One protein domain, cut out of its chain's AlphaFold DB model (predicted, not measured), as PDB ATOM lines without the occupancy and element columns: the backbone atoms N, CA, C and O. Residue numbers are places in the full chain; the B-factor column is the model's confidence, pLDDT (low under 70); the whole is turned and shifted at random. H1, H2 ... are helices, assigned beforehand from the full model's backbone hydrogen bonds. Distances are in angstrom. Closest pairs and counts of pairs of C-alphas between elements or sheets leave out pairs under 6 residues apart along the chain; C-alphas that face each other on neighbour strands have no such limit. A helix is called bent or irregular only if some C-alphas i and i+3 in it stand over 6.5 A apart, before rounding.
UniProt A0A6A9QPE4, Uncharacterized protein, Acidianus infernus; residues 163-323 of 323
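Overview. This is residues 163 to 323 of the 323 residues of an uncharacterized protein of Acidianus infernus (UniProt A0A6A9QPE4). Six helices run up and down in a bundle of two layers: H5, H4, H6 and H7 stand side by side in a curved row, and H1 and H3 cover one side of it. The short H2 packs on the first residues of H3 at one end. The printed part has 161 residues with seven named helices, H1 to H7 in order, and no named strand; the class is all helix. It is compact, with a radius of gyration of the C-alphas of 15.8 A and spans of 48 by 36 by 23 A.

Along the chain. Find C-alpha 164 at (-21.918, -4.737, -44.652), where H1, residues 164 to 173, begins. H2 takes residues 176 to 184. Next come H3, residues 194 to 217, 33.9 A long, H4, residues 223 to 246, 34.2 A, and H5, residues 250 to 265, 22.4 A. H6, residues 275 to 295, spans 34.1 A and is only just irregular: C-alphas 275 and 278 are 6.8 A apart. H7, residues 299 to 322, spans 35.9 A, ends at C-alpha 322 (-29.310, 2.936, -66.719) and is irregular, with C-alphas 300 and 303 7.7 A apart.

Arrangement. Start at the hub, H3, which touches five helices. Its residues 201 to 208 alone touch H1, closest at the C-alphas of Leu 171 and Ile 201, 6.4 A. H3 touches H6 at a shallow tilt of 7 degrees, opposite ways, closest at C-alphas 213 and 278, 5.7 A. H6 and H7 form a hairpin; their closest C-alphas, 286 and 306, are 3.8 A apart. H4 touches H6, closest at C-alphas 241 and 291, 4.6 A, and H5, at C-alphas 239 and 252, 4.9 A. H2 and H3 form a hairpin, closest at C-alphas 179 and 194, 4.7 A. H5 and H7 are apart. Every O i to N i+4 pair is within hydrogen-bond range in H1, H3, H4 and H5; H2 has 4 of 5, H6 11 of 17 and H7 18 of 20.

Size, cuts and confidence. The two C-alphas farthest apart, Pro 190 and Arg 272, are 50.7 A apart. The printed part has no cut and no long link. Look for pLDDT under 70 at residues 176 to 192, 270, 272 and 323.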
ATOM      1  N   TYR A 163     -19.188  -7.907 -45.444       92.38
ATOM      2  CA  TYR A 163     -18.596  -6.566 -45.333       92.38
ATOM      3  C   TYR A 163     -19.590  -5.459 -44.962       92.38
ATOM      4  O   TYR A 163     -19.175  -4.349 -44.644       92.38
ATOM      5  N   TYR A 164     -20.895  -5.733 -44.982       93.38
ATOM      6  CA  TYR A 164     -21.918  -4.737 -44.652       93.38
ATOM      7  C   TYR A 164     -21.735  -4.079 -43.262       93.38
ATOM      8  O   TYR A 164     -21.795  -2.851 -43.196       93.38
ATOM      9  N   PRO A 165     -21.446  -4.821 -42.170       93.62
ATOM     10  CA  PRO A 165     -21.260  -4.245 -40.846       93.62
ATOM     11  C   PRO A 165     -20.019  -3.361 -40.785       93.62
ATOM     12  O   PRO A 165     -20.064  -2.312 -40.154       93.62
ATOM     13  N   LEU A 166     -18.947  -3.740 -41.490       95.25
ATOM     14  CA  LEU A 166     -17.747  -2.917 -41.632       95.25
ATOM     15  C   LEU A 166     -18.055  -1.596 -42.336       95.25
ATOM     16  O   LEU A 166     -17.721  -0.546 -41.803       95.25
ATOM     17  N   LEU A 167     -18.724  -1.628 -43.494       95.06
ATOM     18  CA  LEU A 167     -19.054  -0.407 -44.241       95.06
ATOM     19  C   LEU A 167     -19.936   0.544 -43.423       95.06
ATOM     20  O   LEU A 167     -19.711   1.752 -43.427       95.06
ATOM     21  N   LEU A 168     -20.920  -0.001 -42.701       94.69
ATOM     22  CA  LEU A 168     -21.817   0.794 -41.869       94.69
ATOM     23  C   LEU A 168     -21.118   1.345 -40.613       94.69
ATOM     24  O   LEU A 168     -21.344   2.495 -40.246       94.69
ATOM     25  N   SER A 169     -20.238   0.558 -39.988       93.94
ATOM     26  CA  SER A 169     -19.475   1.000 -38.811       93.94
ATOM     27  C   SER A 169     -18.416   2.035 -39.178       93.94
ATOM     28  O   SER A 169     -18.265   3.010 -38.454       93.94
ATOM     29  N   ILE A 170     -17.735   1.887 -40.323       92.38
ATOM     30  CA  ILE A 170     -16.817   2.914 -40.837       92.38
ATOM     31  C   ILE A 170     -17.572   4.227 -41.020       92.38
ATOM     32  O   ILE A 170     -17.082   5.254 -40.570       92.38
ATOM     33  N   LEU A 171     -18.772   4.207 -41.613       92.88
ATOM     34  CA  LEU A 171     -19.572   5.424 -41.755       92.88
ATOM     35  C   LEU A 171     -19.865   6.079 -40.395       92.88
ATOM     36  O   LEU A 171     -19.662   7.278 -40.264       92.88
ATOM     37  N   ALA A 172     -20.292   5.305 -39.393       92.06
ATOM     38  CA  ALA A 172     -20.569   5.821 -38.049       92.06
ATOM     39  C   ALA A 172     -19.331   6.447 -37.390       92.06
ATOM     40  O   ALA A 172     -19.409   7.522 -36.801       92.06
ATOM     41  N   LEU A 173     -18.184   5.785 -37.545       89.56
ATOM     42  CA  LEU A 173     -16.921   6.179 -36.936       89.56
ATOM     43  C   LEU A 173     -16.210   7.326 -37.677       89.56
ATOM     44  O   LEU A 173     -15.313   7.921 -37.101       89.56
ATOM     45  N   SER A 174     -16.572   7.660 -38.925       76.62
ATOM     46  CA  SER A 174     -15.771   8.564 -39.781       76.62
ATOM     47  C   SER A 174     -16.069  10.069 -39.666       76.62
ATOM     48  O   SER A 174     -15.656  10.828 -40.541       76.62
ATOM     49  N   GLY A 175     -16.788  10.510 -38.631       73.81
ATOM     50  CA  GLY A 175     -17.227  11.903 -38.444       73.81
ATOM     51  C   GLY A 175     -16.579  12.581 -37.225       73.81
ATOM     52  O   GLY A 175     -15.362  12.486 -37.074       73.81
ATOM     53  N   PRO A 176     -17.363  13.225 -36.336       63.19
ATOM     54  CA  PRO A 176     -16.899  13.781 -35.058       63.19
ATOM     55  C   PRO A 176     -15.949  12.880 -34.267       63.19
ATOM     56  O   PRO A 176     -15.037  13.375 -33.620       63.19
ATOM     57  N   ASN A 177     -16.064  11.560 -34.402       57.47
ATOM     58  CA  ASN A 177     -15.208  10.623 -33.680       57.47
ATOM     59  C   ASN A 177     -13.730  10.685 -34.116       57.47
ATOM     60  O   ASN A 177     -12.829  10.520 -33.295       57.47
ATOM     61  N   ILE A 178     -13.467  10.965 -35.400       57.59
ATOM     62  CA  ILE A 178     -12.110  11.236 -35.922       57.59
ATOM     63  C   ILE A 178     -11.687  12.680 -35.600       57.59
ATOM     64  O   ILE A 178     -10.504  13.000 -35.575       57.59
ATOM     65  N   ALA A 179     -12.631  13.578 -35.320       55.84
ATOM     66  CA  ALA A 179     -12.295  14.930 -34.892       55.84
ATOM     67  C   ALA A 179     -11.841  14.967 -33.422       55.84
ATOM     68  O   ALA A 179     -10.772  15.499 -33.112       55.84
ATOM     69  N   SER A 180     -12.593  14.284 -32.554       52.81
ATOM     70  CA  SER A 180     -12.276  14.005 -31.148       52.81
ATOM     71  C   SER A 180     -10.889  13.351 -30.992       52.81
ATOM     72  O   SER A 180     -10.148  13.646 -30.048       52.81
ATOM     73  N   GLU A 181     -10.466  12.538 -31.972       51.50
ATOM     74  CA  GLU A 181      -9.113  11.970 -32.053       51.50
ATOM     75  C   GLU A 181      -8.008  13.030 -32.018       51.50
ATOM     76  O   GLU A 181      -7.035  12.845 -31.280       51.50
ATOM     77  N   MET A 182      -8.150  14.143 -32.742       50.88
ATOM     78  CA  MET A 182      -7.074  15.137 -32.857       50.88
ATOM     79  C   MET A 182      -7.220  16.324 -31.890       50.88
ATOM     80  O   MET A 182      -6.246  17.041 -31.657       50.88
ATOM     81  N   THR A 183      -8.395  16.525 -31.283       51.09
ATOM     82  CA  THR A 183      -8.609  17.550 -30.241       51.09
ATOM     83  C   THR A 183      -8.310  17.040 -28.832       51.09
ATOM     84  O   THR A 183      -7.856  17.810 -27.979       51.09
ATOM     85  N   HIS A 184      -8.539  15.751 -28.557       53.22
ATOM     86  CA  HIS A 184      -8.518  15.216 -27.187       53.22
ATOM     87  C   HIS A 184      -7.417  14.183 -26.924       53.22
ATOM     88  O   HIS A 184      -7.154  13.855 -25.756       53.22
ATOM     89  N   SER A 185      -6.715  13.729 -27.967       45.97
ATOM     90  CA  SER A 185      -5.655  12.724 -27.869       45.97
ATOM     91  C   SER A 185      -4.347  13.166 -28.536       45.97
ATOM     92  O   SER A 185      -4.222  13.278 -29.747       45.97
ATOM     93  N   ILE A 186      -3.310  13.286 -27.704       47.81
ATOM     94  CA  ILE A 186      -1.894  13.042 -28.041       47.81
ATOM     95  C   ILE A 186      -1.155  14.165 -28.798       47.81
ATOM     96  O   ILE A 186       0.005  14.410 -28.464       47.81
ATOM     97  N   LEU A 187      -1.777  14.898 -29.723       45.88
ATOM     98  CA  LEU A 187      -1.146  16.023 -30.435       45.88
ATOM     99  C   LEU A 187      -2.144  17.181 -30.565       45.88
ATOM    100  O   LEU A 187      -3.010  17.103 -31.427       45.88
ATOM    101  N   PRO A 188      -2.050  18.247 -29.745       51.19
ATOM    102  CA  PRO A 188      -2.959  19.378 -29.872       51.19
ATOM    103  C   PRO A 188      -2.757  20.010 -31.248       51.19
ATOM    104  O   PRO A 188      -1.731  20.644 -31.512       51.19
ATOM    105  N   LEU A 189      -3.724  19.809 -32.142       55.44
ATOM    106  CA  LEU A 189      -3.778  20.584 -33.366       55.44
ATOM    107  C   LEU A 189      -4.078  22.047 -33.016       55.44
ATOM    108  O   LEU A 189      -4.786  22.327 -32.046       55.44
ATOM    109  N   PRO A 190      -3.562  23.007 -33.800       58.62
ATOM    110  CA  PRO A 190      -3.860  24.419 -33.587       58.62
ATOM    111  C   PRO A 190      -5.311  24.787 -33.953       58.62
ATOM    112  O   PRO A 190      -5.692  25.947 -33.821       58.62
ATOM    113  N   TYR A 191      -6.102  23.829 -34.439       61.97
ATOM    114  CA  TYR A 191      -7.492  23.994 -34.844       61.97
ATOM    115  C   TYR A 191      -8.276  22.699 -34.600       61.97
ATOM    116  O   TYR A 191      -7.691  21.629 -34.446       61.97
ATOM    117  N   ASP A 192      -9.600  22.817 -34.589       66.12
ATOM    118  CA  ASP A 192     -10.518  21.687 -34.500       66.12
ATOM    119  C   ASP A 192     -10.679  21.007 -35.884       66.12
ATOM    120  O   ASP A 192     -11.195  21.652 -36.806       66.12
ATOM    121  N   PRO A 193     -10.241  19.741 -36.058       74.19
ATOM    122  CA  PRO A 193     -10.327  18.968 -37.305       74.19
ATOM    123  C   PRO A 193     -11.759  18.557 -37.697       74.19
ATOM    124  O   PRO A 193     -11.956  17.802 -38.658       74.19
ATOM    125  N   ILE A 194     -12.782  18.977 -36.945       78.56
ATOM    126  CA  ILE A 194     -14.176  18.607 -37.206       78.56
ATOM    127  C   ILE A 194     -14.643  18.968 -38.615       78.56
ATOM    128  O   ILE A 194     -15.487  18.279 -39.198       78.56
ATOM    129  N   LYS A 195     -14.057  20.012 -39.207       81.50
ATOM    130  CA  LYS A 195     -14.357  20.443 -40.574       81.50
ATOM    131  C   LYS A 195     -13.920  19.384 -41.582       81.50
ATOM    132  O   LYS A 195     -14.706  18.977 -42.436       81.50
ATOM    133  N   GLU A 196     -12.695  18.891 -41.445       83.38
ATOM    134  CA  GLU A 196     -12.099  17.855 -42.280       83.38
ATOM    135  C   GLU A 196     -12.817  16.516 -42.096       83.38
ATOM    136  O   GLU A 196     -13.153  15.852 -43.081       83.38
ATOM    137  N   ALA A 197     -13.121  16.148 -40.849       84.00
ATOM    138  CA  ALA A 197     -13.860  14.928 -40.544       84.00
ATOM    139  C   ALA A 197     -15.286  14.960 -41.127       84.00
ATOM    140  O   ALA A 197     -15.744  13.978 -41.713       84.00
ATOM    141  N   SER A 198     -15.960  16.116 -41.075       85.31
ATOM    142  CA  SER A 198     -17.282  16.322 -41.689       85.31
ATOM    143  C   SER A 198     -17.256  16.175 -43.216       85.31
ATOM    144  O   SER A 198     -18.197  15.647 -43.820       85.31
ATOM    145  N   VAL A 199     -16.166  16.591 -43.868       89.19
ATOM    146  CA  VAL A 199     -15.964  16.366 -45.308       89.19
ATOM    147  C   VAL A 199     -15.751  14.879 -45.603       89.19
ATOM    148  O   VAL A 199     -16.381  14.344 -46.520       89.19
ATOM    149  N   LEU A 200     -14.919  14.193 -44.813       90.75
ATOM    150  CA  LEU A 200     -14.648  12.762 -44.973       90.75
ATOM    151  C   LEU A 200     -15.924  11.917 -44.854       90.75
ATOM    152  O   LEU A 200     -16.218  11.129 -45.759       90.75
ATOM    153  N   ILE A 201     -16.705  12.097 -43.783       91.19
ATOM    154  CA  ILE A 201     -17.947  11.338 -43.586       91.19
ATOM    155  C   ILE A 201     -18.967  11.611 -44.687       91.19
ATOM    156  O   ILE A 201     -19.655  10.693 -45.128       91.19
ATOM    157  N   THR A 202     -19.023  12.839 -45.202       92.50
ATOM    158  CA  THR A 202     -19.919  13.188 -46.307       92.50
ATOM    159  C   THR A 202     -19.514  12.475 -47.594       92.50
ATOM    160  O   THR A 202     -20.365  11.896 -48.272       92.50
ATOM    161  N   LEU A 203     -18.218  12.441 -47.918       93.69
ATOM    162  CA  LEU A 203     -17.710  11.689 -49.069       93.69
ATOM    163  C   LEU A 203     -18.015  10.192 -48.934       93.69
ATOM    164  O   LEU A 203     -18.528   9.582 -49.877       93.69
ATOM    165  N   LEU A 204     -17.765   9.608 -47.759       94.75
ATOM    166  CA  LEU A 204     -18.092   8.210 -47.474       94.75
ATOM    167  C   LEU A 204     -19.598   7.947 -47.583       94.75
ATOM    168  O   LEU A 204     -19.999   6.982 -48.237       94.75
ATOM    169  N   SER A 205     -20.434   8.822 -47.020       96.44
ATOM    170  CA  SER A 205     -21.893   8.750 -47.120       96.44
ATOM    171  C   SER A 205     -22.340   8.730 -48.577       96.44
ATOM    172  O   SER A 205     -23.141   7.869 -48.942       96.44
ATOM    173  N   ILE A 206     -21.816   9.620 -49.425       95.75
ATOM    174  CA  ILE A 206     -22.193   9.693 -50.843       95.75
ATOM    175  C   ILE A 206     -21.764   8.424 -51.580       95.75
ATOM    176  O   ILE A 206     -22.586   7.814 -52.269       95.75
ATOM    177  N   ILE A 207     -20.509   7.992 -51.413       96.25
ATOM    178  CA  ILE A 207     -19.973   6.797 -52.080       96.25
ATOM    179  C   ILE A 207     -20.782   5.556 -51.686       96.25
ATOM    180  O   ILE A 207     -21.229   4.806 -52.559       96.25
ATOM    181  N   LEU A 208     -21.028   5.361 -50.386       96.50
ATOM    182  CA  LEU A 208     -21.813   4.234 -49.880       96.50
ATOM    183  C   LEU A 208     -23.276   4.326 -50.307       96.50
ATOM    184  O   LEU A 208     -23.864   3.312 -50.678       96.50
ATOM    185  N   SER A 209     -23.848   5.531 -50.329       96.69
ATOM    186  CA  SER A 209     -25.210   5.750 -50.813       96.69
ATOM    187  C   SER A 209     -25.356   5.330 -52.262       96.69
ATOM    188  O   SER A 209     -26.278   4.586 -52.590       96.69
ATOM    189  N   VAL A 210     -24.433   5.734 -53.136       95.75
ATOM    190  CA  VAL A 210     -24.438   5.321 -54.545       95.75
ATOM    191  C   VAL A 210     -24.239   3.806 -54.667       95.75
ATOM    192  O   VAL A 210     -25.017   3.147 -55.363       95.75
ATOM    193  N   TYR A 211     -23.265   3.241 -53.950       95.19
ATOM    194  CA  TYR A 211     -22.957   1.810 -53.967       95.19
ATOM    195  C   TYR A 211     -24.151   0.937 -53.547       95.19
ATOM    196  O   TYR A 211     -24.537   0.010 -54.265       95.19
ATOM    197  N   PHE A 212     -24.769   1.226 -52.401       94.75
ATOM    198  CA  PHE A 212     -25.895   0.436 -51.905       94.75
ATOM    199  C   PHE A 212     -27.148   0.619 -52.763       94.75
ATOM    200  O   PHE A 212     -27.843  -0.359 -53.037       94.75
ATOM    201  N   SER A 213     -27.395   1.828 -53.273       94.25
ATOM    202  CA  SER A 213     -28.517   2.086 -54.186       94.25
ATOM    203  C   SER A 213     -28.398   1.289 -55.474       94.25
ATOM    204  O   SER A 213     -29.368   0.666 -55.907       94.25
ATOM    205  N   TYR A 214     -27.201   1.246 -56.062       92.44
ATOM    206  CA  TYR A 214     -26.935   0.418 -57.232       92.44
ATOM    207  C   TYR A 214     -27.219  -1.063 -56.958       92.44
ATOM    208  O   TYR A 214     -27.933  -1.714 -57.727       92.44
ATOM    209  N   ASN A 215     -26.708  -1.594 -55.842       91.62
ATOM    210  CA  ASN A 215     -26.903  -2.999 -55.495       91.62
ATOM    211  C   ASN A 215     -28.377  -3.347 -55.254       91.62
ATOM    212  O   ASN A 215     -28.813  -4.418 -55.674       91.62
ATOM    213  N   VAL A 216     -29.161  -2.459 -54.641       90.75
ATOM    214  CA  VAL A 216     -30.605  -2.678 -54.454       90.75
ATOM    215  C   VAL A 216     -31.360  -2.641 -55.773       90.75
ATOM    216  O   VAL A 216     -32.170  -3.531 -56.026       90.75
ATOM    217  N   VAL A 217     -31.081  -1.668 -56.644       88.56
ATOM    218  CA  VAL A 217     -31.754  -1.570 -57.951       88.56
ATOM    219  C   VAL A 217     -31.442  -2.783 -58.833       88.56
ATOM    220  O   VAL A 217     -32.329  -3.279 -59.522       88.56
ATOM    221  N   LYS A 218     -30.214  -3.319 -58.772       87.81
ATOM    222  CA  LYS A 218     -29.830  -4.561 -59.467       87.81
ATOM    223  C   LYS A 218     -30.275  -5.845 -58.745       87.81
ATOM    224  O   LYS A 218     -29.928  -6.932 -59.203       87.81
ATOM    225  N   GLY A 219     -30.995  -5.753 -57.622       84.88
ATOM    226  CA  GLY A 219     -31.481  -6.913 -56.862       84.88
ATOM    227  C   GLY A 219     -30.390  -7.723 -56.144       84.88
ATOM    228  O   GLY A 219     -30.621  -8.869 -55.776       84.88
ATOM    229  N   ARG A 220     -29.198  -7.149 -55.947       88.00
ATOM    230  CA  ARG A 220     -28.031  -7.786 -55.305       88.00
ATOM    231  C   ARG A 220     -27.953  -7.548 -53.796       88.00
ATOM    232  O   ARG A 220     -27.075  -8.096 -53.139       88.00
ATOM    233  N   MET A 221     -28.837  -6.721 -53.246       88.38
ATOM    234  CA  MET A 221     -28.875  -6.382 -51.824       88.38
ATOM    235  C   MET A 221     -30.296  -6.499 -51.280       88.38
ATOM    236  O   MET A 221     -31.263  -6.118 -51.938       88.38
ATOM    237  N   ASN A 222     -30.408  -7.004 -50.052       86.75
ATOM    238  CA  ASN A 222     -31.675  -7.080 -49.339       86.75
ATOM    239  C   ASN A 222     -32.192  -5.670 -48.997       86.75
ATOM    240  O   ASN A 222     -31.455  -4.847 -48.449       86.75
ATOM    241  N   LEU A 223     -33.481  -5.421 -49.252       87.12
ATOM    242  CA  LEU A 223     -34.166  -4.177 -48.892       87.12
ATOM    243  C   LEU A 223     -34.061  -3.862 -47.394       87.12
ATOM    244  O   LEU A 223     -33.965  -2.694 -47.031       87.12
ATOM    245  N   ASN A 224     -34.000  -4.874 -46.525       87.50
ATOM    246  CA  ASN A 224     -33.845  -4.667 -45.082       87.50
ATOM    247  C   ASN A 224     -32.506  -4.026 -44.722       87.50
ATOM    248  O   ASN A 224     -32.466  -3.039 -43.993       87.50
ATOM    249  N   SER A 225     -31.410  -4.558 -45.265       89.06
ATOM    250  CA  SER A 225     -30.075  -3.984 -45.080       89.06
ATOM    251  C   SER A 225     -30.003  -2.582 -45.687       89.06
ATOM    252  O   SER A 225     -29.303  -1.707 -45.187       89.06
ATOM    253  N   TYR A 226     -30.754  -2.327 -46.757       92.06
ATOM    254  CA  TYR A 226     -30.794  -1.001 -47.354       92.06
ATOM    255  C   TYR A 226     -31.551   0.014 -46.499       92.06
ATOM    256  O   TYR A 226     -31.073   1.125 -46.301       92.06
ATOM    257  N   LEU A 227     -32.687  -0.380 -45.925       91.31
ATOM    258  CA  LEU A 227     -33.418   0.430 -44.954       91.31
ATOM    259  C   LEU A 227     -32.581   0.768 -43.732       91.31
ATOM    260  O   LEU A 227     -32.567   1.919 -43.312       91.31
ATOM    261  N   ILE A 228     -31.879  -0.224 -43.179       92.88
ATOM    262  CA  ILE A 228     -30.959  -0.007 -42.061       92.88
ATOM    263  C   ILE A 228     -29.928   1.054 -42.437       92.88
ATOM    264  O   ILE A 228     -29.710   1.983 -41.667       92.88
ATOM    265  N   PHE A 229     -29.347   0.950 -43.636       95.25
ATOM    266  CA  PHE A 229     -28.380   1.930 -44.118       95.25
ATOM    267  C   PHE A 229     -28.999   3.332 -44.242       95.25
ATOM    268  O   PHE A 229     -28.398   4.298 -43.781       95.25
ATOM    269  N   ILE A 230     -30.210   3.452 -44.802       94.94
ATOM    270  CA  ILE A 230     -30.934   4.731 -44.901       94.94
ATOM    271  C   ILE A 230     -31.154   5.339 -43.514       94.94
ATOM    272  O   ILE A 230     -30.815   6.500 -43.297       94.94
ATOM    273  N   VAL A 231     -31.711   4.563 -42.581       94.06
ATOM    274  CA  VAL A 231     -32.037   5.031 -41.229       94.06
ATOM    275  C   VAL A 231     -30.774   5.443 -40.483       94.06
ATOM    276  O   VAL A 231     -30.735   6.536 -39.929       94.06
ATOM    277  N   ALA A 232     -29.726   4.620 -40.518       95.25
ATOM    278  CA  ALA A 232     -28.453   4.939 -39.883       95.25
ATOM    279  C   ALA A 232     -27.832   6.218 -40.461       95.25
ATOM    280  O   ALA A 232     -27.431   7.097 -39.705       95.25
ATOM    281  N   ASN A 233     -27.819   6.376 -41.789       96.44
ATOM    282  CA  ASN A 233     -27.258   7.567 -42.424       96.44
ATOM    283  C   ASN A 233     -28.077   8.835 -42.101       96.44
ATOM    284  O   ASN A 233     -27.516   9.904 -41.872       96.44
ATOM    285  N   ILE A 234     -29.408   8.725 -42.014       96.25
ATOM    286  CA  ILE A 234     -30.269   9.829 -41.559       96.25
ATOM    287  C   ILE A 234     -29.960  10.197 -40.107       96.25
ATOM    288  O   ILE A 234     -29.777  11.374 -39.817       96.25
ATOM    289  N   ILE A 235     -29.879   9.221 -39.199       96.38
ATOM    290  CA  ILE A 235     -29.604   9.489 -37.781       96.38
ATOM    291  C   ILE A 235     -28.223  10.144 -37.620       96.38
ATOM    292  O   ILE A 235     -28.124  11.172 -36.955       96.38
ATOM    293  N   LEU A 236     -27.186   9.611 -38.278       95.31
ATOM    294  CA  LEU A 236     -25.831  10.175 -38.244       95.31
ATOM    295  C   LEU A 236     -25.799  11.605 -38.804       95.31
ATOM    296  O   LEU A 236     -25.321  12.515 -38.128       95.31
ATOM    297  N   SER A 237     -26.374  11.837 -39.987       95.50
ATOM    298  CA  SER A 237     -26.395  13.171 -40.607       95.50
ATOM    299  C   SER A 237     -27.202  14.200 -39.809       95.50
ATOM    300  O   SER A 237     -26.763  15.339 -39.670       95.50
ATOM    301  N   LEU A 238     -28.339  13.809 -39.218       96.00
ATOM    302  CA  LEU A 238     -29.105  14.667 -38.307       96.00
ATOM    303  C   LEU A 238     -28.301  15.016 -37.054       96.00
ATOM    304  O   LEU A 238     -28.281  16.174 -36.643       96.00
ATOM    305  N   SER A 239     -27.636  14.028 -36.453       94.00
ATOM    306  CA  SER A 239     -26.817  14.257 -35.262       94.00
ATOM    307  C   SER A 239     -25.601  15.142 -35.552       94.00
ATOM    308  O   SER A 239     -25.291  16.011 -34.745       94.00
ATOM    309  N   SER A 240     -24.984  15.018 -36.734       91.88
ATOM    310  CA  SER A 240     -23.903  15.909 -37.177       91.88
ATOM    311  C   SER A 240     -24.394  17.333 -37.422       91.88
ATOM    312  O   SER A 240     -23.737  18.295 -37.030       91.88
ATOM    313  N   LEU A 241     -25.566  17.489 -38.044       92.69
ATOM    314  CA  LEU A 241     -26.178  18.800 -38.230       92.69
ATOM    315  C   LEU A 241     -26.468  19.459 -36.875       92.69
ATOM    316  O   LEU A 241     -26.119  20.619 -36.666       92.69
ATOM    317  N   TYR A 242     -27.045  18.710 -35.935       92.94
ATOM    318  CA  TYR A 242     -27.270  19.194 -34.575       92.94
ATOM    319  C   TYR A 242     -25.960  19.608 -33.895       92.94
ATOM    320  O   TYR A 242     -25.900  20.686 -33.300       92.94
ATOM    321  N   TYR A 243     -24.908  18.798 -34.025       90.00
ATOM    322  CA  TYR A 243     -23.597  19.121 -33.475       90.00
ATOM    323  C   TYR A 243     -23.034  20.417 -34.079       90.00
ATOM    324  O   TYR A 243     -22.656  21.313 -33.335       90.00
ATOM    325  N   SER A 244     -23.117  20.601 -35.402       87.56
ATOM    326  CA  SER A 244     -22.650  21.833 -36.065       87.56
ATOM    327  C   SER A 244     -23.379  23.113 -35.631       87.56
ATOM    328  O   SER A 244     -22.858  24.208 -35.820       87.56
ATOM    329  N   ILE A 245     -24.578  22.991 -35.048       89.06
ATOM    330  CA  ILE A 245     -25.368  24.123 -34.541       89.06
ATOM    331  C   ILE A 245     -25.112  24.360 -33.048       89.06
ATOM    332  O   ILE A 245     -25.093  25.503 -32.597       89.06
ATOM    333  N   SER A 246     -24.990  23.284 -32.271       89.06
ATOM    334  CA  SER A 246     -25.042  23.330 -30.803       89.06
ATOM    335  C   SER A 246     -23.711  23.068 -30.107       89.06
ATOM    336  O   SER A 246     -23.641  23.277 -28.900       89.06
ATOM    337  N   LEU A 247     -22.702  22.581 -30.835       85.00
ATOM    338  CA  LEU A 247     -21.430  22.076 -30.303       85.00
ATOM    339  C   LEU A 247     -21.583  20.928 -29.284       85.00
ATOM    340  O   LEU A 247     -20.654  20.599 -28.560       85.00
ATOM    341  N   ASN A 248     -22.746  20.270 -29.261       88.88
ATOM    342  CA  ASN A 248     -23.015  19.107 -28.422       88.88
ATOM    343  C   ASN A 248     -22.915  17.799 -29.233       88.88
ATOM    344  O   ASN A 248     -23.744  17.529 -30.109       88.88
ATOM    345  N   GLU A 249     -21.917  16.978 -28.907       88.12
ATOM    346  CA  GLU A 249     -21.559  15.714 -29.568       88.12
ATOM    347  C   GLU A 249     -22.363  14.507 -29.067       88.12
ATOM    348  O   GLU A 249     -22.393  13.453 -29.711       88.12
ATOM    349  N   ILE A 250     -23.064  14.646 -27.938       91.88
ATOM    350  CA  ILE A 250     -23.774  13.538 -27.283       91.88
ATOM    351  C   ILE A 250     -24.771  12.840 -28.224       91.88
ATOM    352  O   ILE A 250     -24.762  11.606 -28.276       91.88
ATOM    353  N   PRO A 251     -25.610  13.543 -29.017       93.94
ATOM    354  CA  PRO A 251     -26.492  12.869 -29.971       93.94
ATOM    355  C   PRO A 251     -25.739  12.085 -31.049       93.94
ATOM    356  O   PRO A 251     -26.243  11.054 -31.497       93.94
ATOM    357  N   TYR A 252     -24.546  12.536 -31.446       91.75
ATOM    358  CA  TYR A 252     -23.706  11.828 -32.412       91.75
ATOM    359  C   TYR A 252     -23.097  10.556 -31.805       91.75
ATOM    360  O   TYR A 252     -23.106   9.502 -32.443       91.75
ATOM    361  N   GLY A 253     -22.688  10.597 -30.534       91.81
ATOM    362  CA  GLY A 253     -22.226   9.403 -29.815       91.81
ATOM    363  C   GLY A 253     -23.317   8.337 -29.694       91.81
ATOM    364  O   GLY A 253     -23.118   7.159 -30.008       91.81
ATOM    365  N   ILE A 254     -24.543   8.758 -29.368       95.12
ATOM    366  CA  ILE A 254     -25.712   7.863 -29.367       95.12
ATOM    367  C   ILE A 254     -25.946   7.275 -30.767       95.12
ATOM    368  O   ILE A 254     -26.145   6.063 -30.902       95.12
ATOM    369  N   ALA A 255     -25.902   8.105 -31.814       95.38
ATOM    370  CA  ALA A 255     -26.061   7.669 -33.200       95.38
ATOM    371  C   ALA A 255     -24.994   6.642 -33.612       95.38
ATOM    372  O   ALA A 255     -25.322   5.647 -34.271       95.38
ATOM    373  N   THR A 256     -23.747   6.839 -33.182       94.38
ATOM    374  CA  THR A 256     -22.629   5.916 -33.406       94.38
ATOM    375  C   THR A 256     -22.913   4.555 -32.777       94.38
ATOM    376  O   THR A 256     -22.904   3.539 -33.479       94.38
ATOM    377  N   LEU A 257     -23.239   4.519 -31.479       95.25
ATOM    378  CA  LEU A 257     -23.529   3.273 -30.759       95.25
ATOM    379  C   LEU A 257     -24.711   2.516 -31.370       95.25
ATOM    380  O   LEU A 257     -24.627   1.303 -31.576       95.25
ATOM    381  N   ILE A 258     -25.796   3.223 -31.705       95.50
ATOM    382  CA  ILE A 258     -26.967   2.630 -32.363       95.50
ATOM    383  C   ILE A 258     -26.579   2.049 -33.723       95.50
ATOM    384  O   ILE A 258     -26.970   0.926 -34.046       95.50
ATOM    385  N   THR A 259     -25.797   2.778 -34.519       95.19
ATOM    386  CA  THR A 259     -25.416   2.337 -35.864       95.19
ATOM    387  C   THR A 259     -24.558   1.075 -35.815       95.19
ATOM    388  O   THR A 259     -24.869   0.112 -36.520       95.19
ATOM    389  N   ILE A 260     -23.544   1.024 -34.944       95.12
ATOM    390  CA  ILE A 260     -22.696  -0.168 -34.771       95.12
ATOM    391  C   ILE A 260     -23.518  -1.339 -34.210       95.12
ATOM    392  O   ILE A 260     -23.412  -2.466 -34.700       95.12
ATOM    393  N   TYR A 261     -24.399  -1.083 -33.235       95.31
ATOM    394  CA  TYR A 261     -25.296  -2.105 -32.696       95.31
ATOM    395  C   TYR A 261     -26.158  -2.737 -33.797       95.31
ATOM    396  O   TYR A 261     -26.199  -3.964 -33.921       95.31
ATOM    397  N   ILE A 262     -26.830  -1.922 -34.618       93.75
ATOM    398  CA  ILE A 262     -27.695  -2.418 -35.695       93.75
ATOM    399  C   ILE A 262     -26.864  -3.139 -36.768       93.75
ATOM    400  O   ILE A 262     -27.292  -4.189 -37.258       93.75
ATOM    401  N   ALA A 263     -25.669  -2.629 -37.091       92.19
ATOM    402  CA  ALA A 263     -24.747  -3.228 -38.055       92.19
ATOM    403  C   ALA A 263     -24.383  -4.680 -37.698       92.19
ATOM    404  O   ALA A 263     -24.373  -5.553 -38.568       92.19
ATOM    405  N   LEU A 264     -24.114  -4.948 -36.416       92.56
ATOM    406  CA  LEU A 264     -23.687  -6.262 -35.924       92.56
ATOM    407  C   LEU A 264     -24.857  -7.191 -35.544       92.56
ATOM    408  O   LEU A 264     -24.732  -8.422 -35.610       92.56
ATOM    409  N   SER A 265     -26.008  -6.621 -35.177       88.38
ATOM    410  CA  SER A 265     -27.168  -7.370 -34.669       88.38
ATOM    411  C   SER A 265     -27.995  -8.089 -35.740       88.38
ATOM    412  O   SER A 265     -28.818  -8.923 -35.374       88.38
ATOM    413  N   ASP A 266     -27.776  -7.817 -37.036       80.25
ATOM    414  CA  ASP A 266     -28.517  -8.434 -38.163       80.25
ATOM    415  C   ASP A 266     -30.042  -8.340 -37.987       80.25
ATOM    416  O   ASP A 266     -30.791  -9.321 -38.053       80.25
ATOM    417  N   ILE A 267     -30.504  -7.123 -37.692       82.12
ATOM    418  CA  ILE A 267     -31.924  -6.834 -37.497       82.12
ATOM    419  C   ILE A 267     -32.660  -7.009 -38.828       82.12
ATOM    420  O   ILE A 267     -32.235  -6.527 -39.876       82.12
ATOM    421  N   LYS A 268     -33.805  -7.695 -38.786       78.38
ATOM    422  CA  LYS A 268     -34.648  -7.934 -39.960       78.38
ATOM    423  C   LYS A 268     -35.953  -7.172 -39.809       78.38
ATOM    424  O   LYS A 268     -36.751  -7.471 -38.928       78.38
ATOM    425  N   PHE A 269     -36.191  -6.220 -40.704       73.69
ATOM    426  CA  PHE A 269     -37.502  -5.600 -40.857       73.69
ATOM    427  C   PHE A 269     -38.372  -6.470 -41.768       73.69
ATOM    428  O   PHE A 269     -37.897  -6.998 -42.765       73.69
ATOM    429  N   ASN A 270     -39.646  -6.673 -41.446       66.50
ATOM    430  CA  ASN A 270     -40.562  -7.370 -42.352       66.50
ATOM    431  C   ASN A 270     -41.476  -6.342 -43.019       66.50
ATOM    432  O   ASN A 270     -42.646  -6.213 -42.673       66.50
ATOM    433  N   LEU A 271     -40.899  -5.542 -43.919       71.31
ATOM    434  CA  LEU A 271     -41.607  -4.486 -44.635       71.31
ATOM    435  C   LEU A 271     -41.514  -4.739 -46.138       71.31
ATOM    436  O   LEU A 271     -40.434  -4.969 -46.680       71.31
ATOM    437  N   ARG A 272     -42.653  -4.673 -46.831       68.25
ATOM    438  CA  ARG A 272     -42.687  -4.662 -48.298       68.25
ATOM    439  C   ARG A 272     -42.478  -3.232 -48.765       68.25
ATOM    440  O   ARG A 272     -43.316  -2.378 -48.496       68.25
ATOM    441  N   ILE A 273     -41.367  -2.980 -49.445       71.12
ATOM    442  CA  ILE A 273     -40.958  -1.628 -49.821       71.12
ATOM    443  C   ILE A 273     -40.622  -1.576 -51.308       71.12
ATOM    444  O   ILE A 273     -39.971  -2.494 -51.814       71.12
ATOM    445  N   PRO A 274     -41.056  -0.525 -52.027       77.06
ATOM    446  CA  PRO A 274     -40.722  -0.367 -53.431       77.06
ATOM    447  C   PRO A 274     -39.230  -0.077 -53.620       77.06
ATOM    448  O   PRO A 274     -38.599   0.629 -52.833       77.06
ATOM    449  N   THR A 275     -38.667  -0.556 -54.727       72.31
ATOM    450  CA  THR A 275     -37.260  -0.320 -55.088       72.31
ATOM    451  C   THR A 275     -36.933   1.158 -55.303       72.31
ATOM    452  O   THR A 275     -35.773   1.531 -55.204       72.31
ATOM    453  N   THR A 276     -37.930   2.024 -55.522       81.62
ATOM    454  CA  THR A 276     -37.781   3.489 -55.622       81.62
ATOM    455  C   THR A 276     -37.377   4.172 -54.314       81.62
ATOM    456  O   THR A 276     -37.082   5.367 -54.324       81.62
ATOM    457  N   ILE A 277     -37.308   3.431 -53.201       86.69
ATOM    458  CA  ILE A 277     -36.887   3.958 -51.899       86.69
ATOM    459  C   ILE A 277     -35.473   4.559 -51.912       86.69
ATOM    460  O   ILE A 277     -35.142   5.353 -51.036       86.69
ATOM    461  N   TRP A 278     -34.660   4.272 -52.934       86.44
ATOM    462  CA  TRP A 278     -33.333   4.873 -53.070       86.44
ATOM    463  C   TRP A 278     -33.337   6.401 -53.079       86.44
ATOM    464  O   TRP A 278     -32.370   7.020 -52.636       86.44
ATOM    465  N   LEU A 279     -34.433   7.034 -53.500       89.88
ATOM    466  CA  LEU A 279     -34.569   8.489 -53.438       89.88
ATOM    467  C   LEU A 279     -34.463   9.037 -52.006       89.88
ATOM    468  O   LEU A 279     -34.027  10.173 -51.838       89.88
ATOM    469  N   LEU A 280     -34.783   8.242 -50.976       92.69
ATOM    470  CA  LEU A 280     -34.686   8.679 -49.581       92.69
ATOM    471  C   LEU A 280     -33.256   9.004 -49.146       92.69
ATOM    472  O   LEU A 280     -33.090   9.829 -48.255       92.69
ATOM    473  N   LEU A 281     -32.225   8.437 -49.783       94.75
ATOM    474  CA  LEU A 281     -30.829   8.779 -49.476       94.75
ATOM    475  C   LEU A 281     -30.424  10.184 -49.942       94.75
ATOM    476  O   LEU A 281     -29.359  10.657 -49.545       94.75
ATOM    477  N   ALA A 282     -31.270  10.882 -50.705       94.94
ATOM    478  CA  ALA A 282     -31.087  12.308 -50.950       94.94
ATOM    479  C   ALA A 282     -31.215  13.123 -49.650       94.94
ATOM    480  O   ALA A 282     -30.502  14.104 -49.482       94.94
ATOM    481  N   ILE A 283     -32.055  12.686 -48.701       96.25
ATOM    482  CA  ILE A 283     -32.254  13.363 -47.409       96.25
ATOM    483  C   ILE A 283     -30.949  13.425 -46.597       96.25
ATOM    484  O   ILE A 283     -30.523  14.535 -46.283       96.25
ATOM    485  N   PRO A 284     -30.264  12.303 -46.282       95.75
ATOM    486  CA  PRO A 284     -28.997  12.377 -45.566       95.75
ATOM    487  C   PRO A 284     -27.923  13.145 -46.346       95.75
ATOM    488  O   PRO A 284     -27.133  13.841 -45.723       95.75
ATOM    489  N   GLN A 285     -27.915  13.121 -47.689       96.38
ATOM    490  CA  GLN A 285     -26.968  13.942 -48.464       96.38
ATOM    491  C   GLN A 285     -27.226  15.447 -48.301       96.38
ATOM    492  O   GLN A 285     -26.274  16.219 -48.200       96.38
ATOM    493  N   ALA A 286     -28.494  15.864 -48.227       95.81
ATOM    494  CA  ALA A 286     -28.846  17.243 -47.903       95.81
ATOM    495  C   ALA A 286     -28.330  17.641 -46.519       95.81
ATOM    496  O   ALA A 286     -27.692  18.681 -46.373       95.81
ATOM    497  N   LEU A 287     -28.587  16.796 -45.518       95.75
ATOM    498  CA  LEU A 287     -28.218  17.042 -44.124       95.75
ATOM    499  C   LEU A 287     -26.699  17.121 -43.932       95.75
ATOM    500  O   LEU A 287     -26.218  18.031 -43.260       95.75
ATOM    501  N   TRP A 288     -25.939  16.235 -44.578       94.06
ATOM    502  CA  TRP A 288     -24.477  16.305 -44.598       94.06
ATOM    503  C   TRP A 288     -23.967  17.601 -45.240       94.06
ATOM    504  O   TRP A 288     -23.097  18.265 -44.678       94.06
ATOM    505  N   GLY A 289     -24.545  18.008 -46.377       91.94
ATOM    506  CA  GLY A 289     -24.178  19.262 -47.043       91.94
ATOM    507  C   GLY A 289     -24.457  20.504 -46.196       91.94
ATOM    508  O   GLY A 289     -23.629  21.412 -46.161       91.94
ATOM    509  N   LEU A 290     -25.581  20.514 -45.472       92.81
ATOM    510  CA  LEU A 290     -25.911  21.561 -44.501       92.81
ATOM    511  C   LEU A 290     -24.899  21.595 -43.348       92.81
ATOM    512  O   LEU A 290     -24.389  22.661 -43.014       92.81
ATOM    513  N   SER A 291     -24.567  20.433 -42.779       90.25
ATOM    514  CA  SER A 291     -23.614  20.326 -41.670       90.25
ATOM    515  C   SER A 291     -22.219  20.837 -42.057       90.25
ATOM    516  O   SER A 291     -21.635  21.626 -41.316       90.25
ATOM    517  N   ILE A 292     -21.708  20.484 -43.247       90.38
ATOM    518  CA  ILE A 292     -20.437  21.033 -43.759       90.38
ATOM    519  C   ILE A 292     -20.513  22.554 -43.883       90.38
ATOM    520  O   ILE A 292     -19.601  23.257 -43.449       90.38
ATOM    521  N   ALA A 293     -21.576  23.080 -44.491       88.94
ATOM    522  CA  ALA A 293     -21.698  24.514 -44.706       88.94
ATOM    523  C   ALA A 293     -21.637  25.297 -43.384       88.94
ATOM    524  O   ALA A 293     -20.929  26.301 -43.309       88.94
ATOM    525  N   LEU A 294     -22.296  24.792 -42.338       88.69
ATOM    526  CA  LEU A 294     -22.261  25.368 -40.993       88.69
ATOM    527  C   LEU A 294     -20.853  25.330 -40.383       88.69
ATOM    528  O   LEU A 294     -20.357  26.363 -39.936       88.69
ATOM    529  N   TRP A 295     -20.155  24.194 -40.458       86.25
ATOM    530  CA  TRP A 295     -18.778  24.071 -39.957       86.25
ATOM    531  C   TRP A 295     -17.785  25.024 -40.639       86.25
ATOM    532  O   TRP A 295     -16.853  25.543 -40.010       86.25
ATOM    533  N   TYR A 296     -17.982  25.297 -41.929       86.06
ATOM    534  CA  TYR A 296     -17.180  26.263 -42.684       86.06
ATOM    535  C   TYR A 296     -17.707  27.706 -42.596       86.06
ATOM    536  O   TYR A 296     -17.127  28.594 -43.220       86.06
ATOM    537  N   ASN A 297     -18.755  27.965 -41.803       84.25
ATOM    538  CA  ASN A 297     -19.415  29.268 -41.671       84.25
ATOM    539  C   ASN A 297     -19.890  29.851 -43.022       84.25
ATOM    540  O   ASN A 297     -19.860  31.057 -43.269       84.25
ATOM    541  N   LEU A 298     -20.323  28.974 -43.927       86.44
ATOM    542  CA  LEU A 298     -20.843  29.297 -45.254       86.44
ATOM    543  C   LEU A 298     -22.374  29.403 -45.212       86.44
ATOM    544  O   LEU A 298     -23.058  28.771 -46.018       86.44
ATOM    545  N   LEU A 299     -22.912  30.218 -44.295       79.94
ATOM    546  CA  LEU A 299     -24.359  30.300 -44.017       79.94
ATOM    547  C   LEU A 299     -25.197  30.575 -45.282       79.94
ATOM    548  O   LEU A 299     -26.266  30.012 -45.495       79.94
ATOM    549  N   GLN A 300     -24.668  31.406 -46.184       81.06
ATOM    550  CA  GLN A 300     -25.319  31.765 -47.451       81.06
ATOM    551  C   GLN A 300     -25.399  30.599 -48.454       81.06
ATOM    552  O   GLN A 300     -26.183  30.653 -49.401       81.06
ATOM    553  N   PHE A 301     -24.597  29.550 -48.259       82.75
ATOM    554  CA  PHE A 301     -24.491  28.394 -49.147       82.75
ATOM    555  C   PHE A 301     -25.006  27.096 -48.521       82.75
ATOM    556  O   PHE A 301     -24.959  26.070 -49.193       82.75
ATOM    557  N   GLU A 302     -25.534  27.119 -47.294       83.31
ATOM    558  CA  GLU A 302     -26.076  25.941 -46.601       83.31
ATOM    559  C   GLU A 302     -27.043  25.145 -47.475       83.31
ATOM    560  O   GLU A 302     -26.797  23.988 -47.827       83.31
ATOM    561  N   LEU A 303     -28.127  25.800 -47.891       85.31
ATOM    562  CA  LEU A 303     -29.140  25.187 -48.742       85.31
ATOM    563  C   LEU A 303     -28.565  24.781 -50.101       85.31
ATOM    564  O   LEU A 303     -28.952  23.749 -50.642       85.31
ATOM    565  N   LEU A 304     -27.629  25.562 -50.648       90.12
ATOM    566  CA  LEU A 304     -27.031  25.289 -51.953       90.12
ATOM    567  C   LEU A 304     -26.160  24.027 -51.924       90.12
ATOM    568  O   LEU A 304     -26.268  23.197 -52.825       90.12
ATOM    569  N   LEU A 305     -25.348  23.848 -50.879       88.81
ATOM    570  CA  LEU A 305     -24.536  22.650 -50.678       88.81
ATOM    571  C   LEU A 305     -25.416  21.429 -50.397       88.81
ATOM    572  O   LEU A 305     -25.245  20.403 -51.054       88.81
ATOM    573  N   GLY A 306     -26.409  21.542 -49.509       89.81
ATOM    574  CA  GLY A 306     -27.341  20.443 -49.230       89.81
ATOM    575  C   GLY A 306     -28.117  19.983 -50.473       89.81
ATOM    576  O   GLY A 306     -28.137  18.794 -50.817       89.81
ATOM    577  N   ILE A 307     -28.718  20.924 -51.209       91.56
ATOM    578  CA  ILE A 307     -29.435  20.627 -52.458       91.56
ATOM    579  C   ILE A 307     -28.464  20.087 -53.517       91.56
ATOM    580  O   ILE A 307     -28.783  19.110 -54.197       91.56
ATOM    581  N   GLY A 308     -27.269  20.671 -53.628       93.62
ATOM    582  CA  GLY A 308     -26.230  20.246 -54.561       93.62
ATOM    583  C   GLY A 308     -25.835  18.783 -54.374       93.62
ATOM    584  O   GLY A 308     -25.868  18.017 -55.339       93.62
ATOM    585  N   LEU A 309     -25.545  18.360 -53.138       93.38
ATOM    586  CA  LEU A 309     -25.196  16.965 -52.837       93.38
ATOM    587  C   LEU A 309     -26.370  16.008 -53.073       93.38
ATOM    588  O   LEU A 309     -26.179  14.909 -53.598       93.38
ATOM    589  N   SER A 310     -27.593  16.434 -52.755       95.38
ATOM    590  CA  SER A 310     -28.809  15.657 -53.024       95.38
ATOM    591  C   SER A 310     -29.005  15.399 -54.518       95.38
ATOM    592  O   SER A 310     -29.249  14.265 -54.937       95.38
ATOM    593  N   ILE A 311     -28.864  16.446 -55.337       94.81
ATOM    594  CA  ILE A 311     -28.961  16.357 -56.797       94.81
ATOM    595  C   ILE A 311     -27.827  15.491 -57.347       94.81
ATOM    596  O   ILE A 311     -28.084  14.606 -58.166       94.81
ATOM    597  N   PHE A 312     -26.595  15.697 -56.874       95.25
ATOM    598  CA  PHE A 312     -25.436  14.903 -57.278       95.25
ATOM    599  C   PHE A 312     -25.658  13.407 -57.024       95.25
ATOM    600  O   PHE A 312     -25.434  12.586 -57.918       95.25
ATOM    601  N   TYR A 313     -26.179  13.050 -55.849       96.19
ATOM    602  CA  TYR A 313     -26.552  11.677 -55.519       96.19
ATOM    603  C   TYR A 313     -27.616  11.119 -56.482       96.19
ATOM    604  O   TYR A 313     -27.420  10.050 -57.065       96.19
ATOM    605  N   ILE A 314     -28.715  11.853 -56.707       93.81
ATOM    606  CA  ILE A 314     -29.808  11.406 -57.588       93.81
ATOM    607  C   ILE A 314     -29.305  11.164 -59.016       93.81
ATOM    608  O   ILE A 314     -29.649  10.149 -59.630       93.81
ATOM    609  N   ILE A 315     -28.494  12.080 -59.549       93.81
ATOM    610  CA  ILE A 315     -27.902  11.953 -60.885       93.81
ATOM    611  C   ILE A 315     -26.980  10.733 -60.936       93.81
ATOM    612  O   ILE A 315     -27.105   9.927 -61.857       93.81
ATOM    613  N   SER A 316     -26.118  10.556 -59.932       93.62
ATOM    614  CA  SER A 316     -25.170   9.438 -59.863       93.62
ATOM    615  C   SER A 316     -25.881   8.085 -59.891       93.62
ATOM    616  O   SER A 316     -25.547   7.226 -60.708       93.62
ATOM    617  N   VAL A 317     -26.927   7.907 -59.077       91.31
ATOM    618  CA  VAL A 317     -27.718   6.666 -59.078       91.31
ATOM    619  C   VAL A 317     -28.440   6.472 -60.410       91.31
ATOM    620  O   VAL A 317     -28.409   5.373 -60.966       91.31
ATOM    621  N   ARG A 318     -29.056   7.519 -60.974       89.25
ATOM    622  CA  ARG A 318     -29.747   7.419 -62.273       89.25
ATOM    623  C   ARG A 318     -28.813   7.039 -63.418       89.25
ATOM    624  O   ARG A 318     -29.226   6.288 -64.295       89.25
ATOM    625  N   LEU A 319     -27.591   7.561 -63.436       89.50
ATOM    626  CA  LEU A 319     -26.609   7.223 -64.465       89.50
ATOM    627  C   LEU A 319     -26.176   5.765 -64.338       89.50
ATOM    628  O   LEU A 319     -26.232   5.030 -65.317       89.50
ATOM    629  N   ILE A 320     -25.821   5.327 -63.130       85.25
ATOM    630  CA  ILE A 320     -25.288   3.978 -62.901       85.25
ATOM    631  C   ILE A 320     -26.371   2.899 -63.061       85.25
ATOM    632  O   ILE A 320     -26.064   1.774 -63.431       85.25
ATOM    633  N   THR A 321     -27.644   3.218 -62.817       78.75
ATOM    634  CA  THR A 321     -28.752   2.251 -62.956       78.75
ATOM    635  C   THR A 321     -29.276   2.092 -64.382       78.75
ATOM    636  O   THR A 321     -29.940   1.095 -64.666       78.75
ATOM    637  N   LYS A 322     -28.976   3.038 -65.286       75.12
ATOM    638  CA  LYS A 322     -29.310   2.936 -66.719       75.12
ATOM    639  C   LYS A 322     -28.439   1.926 -67.477       75.12
ATOM    640  O   LYS A 322     -28.864   1.473 -68.536       75.12
ATOM    641  N   PHE A 323     -27.267   1.589 -66.941       55.97
ATOM    642  CA  PHE A 323     -26.361   0.550 -67.443       55.97
ATOM    643  C   PHE A 323     -26.454  -0.686 -66.536       55.97
ATOM    644  O   PHE A 323     -26.441  -1.838 -67.014       55.97
TER     645      PHE A 323